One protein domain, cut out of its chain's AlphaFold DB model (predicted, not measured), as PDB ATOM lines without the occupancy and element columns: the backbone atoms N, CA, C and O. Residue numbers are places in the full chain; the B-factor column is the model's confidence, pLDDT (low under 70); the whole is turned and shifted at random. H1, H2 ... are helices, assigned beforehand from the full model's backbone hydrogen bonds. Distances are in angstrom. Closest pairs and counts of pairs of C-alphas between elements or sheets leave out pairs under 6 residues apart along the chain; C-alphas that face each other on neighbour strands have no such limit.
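What this domain is: This is residues 64 to 105 of the 156 residues of the protein "Luciferase" of Pseudomonas syringae pv. syringae (UniProt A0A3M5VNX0). Three short helices are strung along a loose chain: H1 and a wide loop, residues 72 to 85, which swings out and folds back past it, form one end, H2 follows, and H3 sticks out at the other end. The printed part has 42 residues with three named helices, H1, H2 and H3 in chain order, and no named strand. The class is all helix, though under half of the residues, 19 of 42, are in named elements. The whole is loose, with a radius of gyration of the C-alphas of 12.1 A, and only just flat, spanning 33 by 22 by 12 A.

How they stand to each other: H1, residues 64 to 71, touches no helix. H2, residues 86 to 89, is apart from H1, but only just: their closest C-alphas are 8.1 A apart. H3, residues 97 to 103, is apart from both. Residues 96 to 101, of which 97 to 101 belong to H3, stand free. In H1 and H3 every O i to N i+4 pair is within hydrogen-bond range; H2 is too short for such a pair.

Where its parts are: H1 is 10.3 A long from C-alpha 64 at (36.268, -6.712, -9.939). H2 measures 5.6 A. H3 measures 9.8 A and ends at C-alpha 103, (47.695, 0.054, -18.861).

The domain as a whole: The C-alphas farthest apart, of Asn 78 and Lys 102, are 33.5 A apart. The link from H1 to H2 is long, that from H2 to H3 short. The printed part has no cut, and no printed residue is under 70 in pLDDT.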
ATOM      1  N   ARG A  64      37.166  -6.636 -11.099       96.25
ATOM      2  CA  ARG A  64      36.268  -6.712  -9.939       96.25
ATOM      3  C   ARG A  64      35.763  -8.129  -9.659       96.25
ATOM      4  O   ARG A  64      35.546  -8.488  -8.505       96.25
ATOM      5  N   THR A  65      35.522  -8.913 -10.707       95.75
ATOM      6  CA  THR A  65      35.121 -10.326 -10.583       95.75
ATOM      7  C   THR A  65      36.289 -11.151 -10.060       95.75
ATOM      8  O   THR A  65      36.120 -11.949  -9.141       95.75
ATOM      9  N   PHE A  66      37.490 -10.893 -10.577       94.56
ATOM     10  CA  PHE A  66      38.729 -11.470 -10.081       94.56
ATOM     11  C   PHE A  66      38.980 -11.112  -8.608       94.56
ATOM     12  O   PHE A  66      39.294 -11.993  -7.819       94.56
ATOM     13  N   ASP A  67      38.767  -9.858  -8.200       95.31
ATOM     14  CA  ASP A  67      38.872  -9.439  -6.797       95.31
ATOM     15  C   ASP A  67      37.864 -10.160  -5.885       95.31
ATOM     16  O   ASP A  67      38.227 -10.546  -4.774       95.31
ATOM     17  N   ALA A  68      36.627 -10.387  -6.339       95.56
ATOM     18  CA  ALA A  68      35.638 -11.148  -5.572       95.56
ATOM     19  C   ALA A  68      36.100 -12.597  -5.327       95.56
ATOM     20  O   ALA A  68      35.990 -13.100  -4.206       95.56
ATOM     21  N   TRP A  69      36.675 -13.229  -6.354       95.06
ATOM     22  CA  TRP A  69      37.301 -14.548  -6.256       95.06
ATOM     23  C   TRP A  69      38.512 -14.551  -5.327       95.06
ATOM     24  O   TRP A  69      38.578 -15.360  -4.403       95.06
ATOM     25  N   PHE A  70      39.443 -13.622  -5.533       92.75
ATOM     26  CA  PHE A  70      40.679 -13.533  -4.761       92.75
ATOM     27  C   PHE A  70      40.419 -13.228  -3.284       92.75
ATOM     28  O   PHE A  70      41.114 -13.733  -2.406       92.75
ATOM     29  N   GLY A  71      39.384 -12.435  -2.993       92.50
ATOM     30  CA  GLY A  71      38.966 -12.146  -1.628       92.50
ATOM     31  C   GLY A  71      38.515 -13.388  -0.857       92.50
ATOM     32  O   GLY A  71      38.604 -13.379   0.369       92.50
ATOM     33  N   ASN A  72      38.041 -14.431  -1.551       90.50
ATOM     34  CA  ASN A  72      37.621 -15.718  -0.986       90.50
ATOM     35  C   ASN A  72      36.652 -15.587   0.212       90.50
ATOM     36  O   ASN A  72      36.752 -16.308   1.203       90.50
ATOM     37  N   LYS A  73      35.728 -14.615   0.147       92.75
ATOM     38  CA  LYS A  73      34.765 -14.311   1.231       92.75
ATOM     39  C   LYS A  73      33.339 -14.777   0.948       92.75
ATOM     40  O   LYS A  73      32.487 -14.690   1.826       92.75
ATOM     41  N   GLN A  74      33.054 -15.193  -0.281       91.44
ATOM     42  CA  GLN A  74      31.718 -15.568  -0.738       91.44
ATOM     43  C   GLN A  74      31.765 -16.977  -1.318       91.44
ATOM     44  O   GLN A  74      32.748 -17.349  -1.951       91.44
ATOM     45  N   THR A  75      30.697 -17.749  -1.116       94.81
ATOM     46  CA  THR A  75      30.562 -19.066  -1.748       94.81
ATOM     47  C   THR A  75      30.102 -18.874  -3.196       94.81
ATOM     48  O   THR A  75      29.041 -18.281  -3.402       94.81
ATOM     49  N   PRO A  76      30.859 -19.349  -4.202       95.31
ATOM     50  CA  PRO A  76      30.441 -19.273  -5.597       95.31
ATOM     51  C   PRO A  76      29.163 -20.072  -5.851       95.31
ATOM     52  O   PRO A  76      29.016 -21.193  -5.362       95.31
ATOM     53  N   VAL A  77      28.270 -19.536  -6.680       95.50
ATOM     54  CA  VAL A  77      27.077 -20.253  -7.155       95.50
ATOM     55  C   VAL A  77      27.339 -20.687  -8.590       95.50
ATOM     56  O   VAL A  77      27.556 -19.848  -9.461       95.50
ATOM     57  N   ASN A  78      27.367 -21.999  -8.837       94.75
ATOM     58  CA  ASN A  78      27.720 -22.593 -10.137       94.75
ATOM     59  C   ASN A  78      29.090 -22.144 -10.680       94.75
ATOM     60  O   ASN A  78      29.270 -22.021 -11.886       94.75
ATOM     61  N   GLY A  79      30.054 -21.875  -9.793       90.75
ATOM     62  CA  GLY A  79      31.370 -21.376 -10.197       90.75
ATOM     63  C   GLY A  79      31.363 -19.911 -10.638       90.75
ATOM     64  O   GLY A  79      32.271 -19.490 -11.346       90.75
ATOM     65  N   PHE A  80      30.367 -19.125 -10.219       92.38
ATOM     66  CA  PHE A  80      30.309 -17.692 -10.484       92.38
ATOM     67  C   PHE A  80      30.203 -16.886  -9.192       92.38
ATOM     68  O   PHE A  80      29.519 -17.268  -8.240       92.38
ATOM     69  N   LEU A  81      30.869 -15.733  -9.203       95.06
ATOM     70  CA  LEU A  81      30.725 -14.674  -8.215       95.06
ATOM     71  C   LEU A  81      30.356 -13.381  -8.933       95.06
ATOM     72  O   LEU A  81      30.817 -13.119 -10.048       95.06
ATOM     73  N   ALA A  82      29.523 -12.568  -8.289       94.94
ATOM     74  CA  ALA A  82      29.262 -11.224  -8.769       94.94
ATOM     75  C   ALA A  82      30.535 -10.362  -8.624       94.94
ATOM     76  O   ALA A  82      31.294 -10.551  -7.670       94.94
ATOM     77  N   PRO A  83      30.773  -9.392  -9.524       96.19
ATOM     78  CA  PRO A  83      31.916  -8.499  -9.397       96.19
ATOM     79  C   PRO A  83      31.811  -7.636  -8.130       96.19
ATOM     80  O   PRO A  83      30.763  -7.023  -7.908       96.19
ATOM     81  N   SER A  84      32.896  -7.496  -7.362       96.50
ATOM     82  CA  SER A  84      32.963  -6.612  -6.180       96.50
ATOM     83  C   SER A  84      32.495  -5.180  -6.485       96.50
ATOM     84  O   SER A  84      32.859  -4.701  -7.548       96.50
ATOM     85  N   PRO A  85      31.749  -4.474  -5.607       95.38
ATOM     86  CA  PRO A  85      31.134  -3.158  -5.887       95.38
ATOM     87  C   PRO A  85      32.094  -2.063  -6.391       95.38
ATOM     88  O   PRO A  85      33.268  -2.084  -6.029       95.38
ATOM     89  N   GLU A  86      31.595  -1.077  -7.160       94.94
ATOM     90  CA  GLU A  86      32.434   0.013  -7.728       94.94
ATOM     91  C   GLU A  86      33.039   0.859  -6.613       94.94
ATOM     92  O   GLU A  86      34.206   1.229  -6.660       94.94
ATOM     93  N   GLU A  87      32.257   1.080  -5.559       95.44
ATOM     94  CA  GLU A  87      32.591   1.836  -4.355       95.44
ATOM     95  C   GLU A  87      33.920   1.412  -3.738       95.44
ATOM     96  O   GLU A  87      34.664   2.261  -3.257       95.44
ATOM     97  N   LYS A  88      34.247   0.115  -3.789       94.62
ATOM     98  CA  LYS A  88      35.494  -0.429  -3.237       94.62
ATOM     99  C   LYS A  88      36.742   0.088  -3.970       94.62
ATOM    100  O   LYS A  88      37.836   0.059  -3.407       94.62
ATOM    101  N   PHE A  89      36.582   0.531  -5.215       94.88
ATOM    102  CA  PHE A  89      37.670   0.905  -6.116       94.88
ATOM    103  C   PHE A  89      37.680   2.396  -6.471       94.88
ATOM    104  O   PHE A  89      38.565   2.816  -7.202       94.88
ATOM    105  N   LYS A  90      36.759   3.207  -5.928       91.50
ATOM    106  CA  LYS A  90      36.664   4.653  -6.225       91.50
ATOM    107  C   LYS A  90      37.951   5.435  -5.947       91.50
ATOM    108  O   LYS A  90      38.209   6.435  -6.596       91.50
ATOM    109  N   GLU A  91      38.754   4.989  -4.985       93.62
ATOM    110  CA  GLU A  91      40.030   5.627  -4.623       93.62
ATOM    111  C   GLU A  91      41.244   4.937  -5.261       93.62
ATOM    112  O   GLU A  91      42.381   5.186  -4.865       93.62
ATOM    113  N   ARG A  92      41.019   4.026  -6.217       93.62
ATOM    114  CA  ARG A  92      42.062   3.228  -6.865       93.62
ATOM    115  C   ARG A  92      42.210   3.649  -8.321       93.62
ATOM    116  O   ARG A  92      41.442   3.171  -9.160       93.62
ATOM    117  N   PRO A  93      43.191   4.510  -8.645       93.25
ATOM    118  CA  PRO A  93      43.372   5.016  -9.997       93.25
ATOM    119  C   PRO A  93      43.471   3.905 -11.044       93.25
ATOM    120  O   PRO A  93      43.011   4.090 -12.163       93.25
ATOM    121  N   GLU A  94      44.015   2.735 -10.710       91.25
ATOM    122  CA  GLU A  94      44.131   1.604 -11.633       91.25
ATOM    123  C   GLU A  94      42.782   1.047 -12.133       91.25
ATOM    124  O   GLU A  94      42.764   0.356 -13.151       91.25
ATOM    125  N   PHE A  95      41.666   1.362 -11.463       93.94
ATOM    126  CA  PHE A  95      40.310   1.002 -11.894       93.94
ATOM    127  C   PHE A  95      39.611   2.090 -12.719       93.94
ATOM    128  O   PHE A  95      38.542   1.828 -13.278       93.94
ATOM    129  N   GLU A  96      40.203   3.277 -12.842       96.19
ATOM    130  CA  GLU A  96      39.697   4.314 -13.739       96.19
ATOM    131  C   GLU A  96      39.811   3.855 -15.194       96.19
ATOM    132  O   GLU A  96      40.838   3.313 -15.612       96.19
ATOM    133  N   LEU A  97      38.769   4.093 -15.997       96.88
ATOM    134  CA  LEU A  97      38.694   3.548 -17.358       96.88
ATOM    135  C   LEU A  97      39.856   4.006 -18.248       96.88
ATOM    136  O   LEU A  97      40.360   3.216 -19.043       96.88
ATOM    137  N   GLU A  98      40.313   5.248 -18.086       96.94
ATOM    138  CA  GLU A  98      41.480   5.775 -18.805       96.94
ATOM    139  C   GLU A  98      42.772   5.051 -18.416       96.94
ATOM    140  O   GLU A  98      43.594   4.723 -19.272       96.94
ATOM    141  N   ASN A  99      42.942   4.725 -17.132       97.00
ATOM    142  CA  ASN A  99      44.101   3.962 -16.679       97.00
ATOM    143  C   ASN A  99      44.017   2.506 -17.136       97.00
ATOM    144  O   ASN A  99      45.034   1.949 -17.533       97.00
ATOM    145  N   ILE A 100      42.826   1.901 -17.180       97.00
ATOM    146  CA  ILE A 100      42.645   0.570 -17.773       97.00
ATOM    147  C   ILE A 100      42.993   0.599 -19.262       97.00
ATOM    148  O   ILE A 100      43.752  -0.261 -19.714       97.00
ATOM    149  N   ARG A 101      42.493   1.587 -20.018       96.88
ATOM    150  CA  ARG A 101      42.831   1.781 -21.436       96.88
ATOM    151  C   ARG A 101      44.339   1.888 -21.626       96.88
ATOM    152  O   ARG A 101      44.904   1.154 -22.429       96.88
ATOM    153  N   LYS A 102      44.986   2.769 -20.862       96.06
ATOM    154  CA  LYS A 102      46.429   3.006 -20.930       96.06
ATOM    155  C   LYS A 102      47.234   1.774 -20.526       96.06
ATOM    156  O   LYS A 102      48.215   1.441 -21.179       96.06
ATOM    157  N   ASN A 103      46.860   1.096 -19.447       96.38
ATOM    158  CA  ASN A 103      47.695   0.054 -18.861       96.38
ATOM    159  C   ASN A 103      47.479  -1.312 -19.510       96.38
ATOM    160  O   ASN A 103      48.409  -2.108 -19.548       96.38
ATOM    161  N   THR A 104      46.297  -1.587 -20.057       96.25
ATOM    162  CA  THR A 104      46.019  -2.812 -20.828       96.25
ATOM    163  C   THR A 104      46.129  -2.554 -22.332       96.25
ATOM    164  O   THR A 104      46.400  -1.430 -22.741       96.25
ATOM    165  N   MET A 105      45.988  -3.576 -23.181       97.75
ATOM    166  CA  MET A 105      46.176  -3.436 -24.630       97.75
ATOM    167  C   MET A 105      44.869  -3.006 -25.318       97.75
ATOM    168  O   MET A 105      44.249  -3.785 -26.042       97.75
TER     169      MET A 105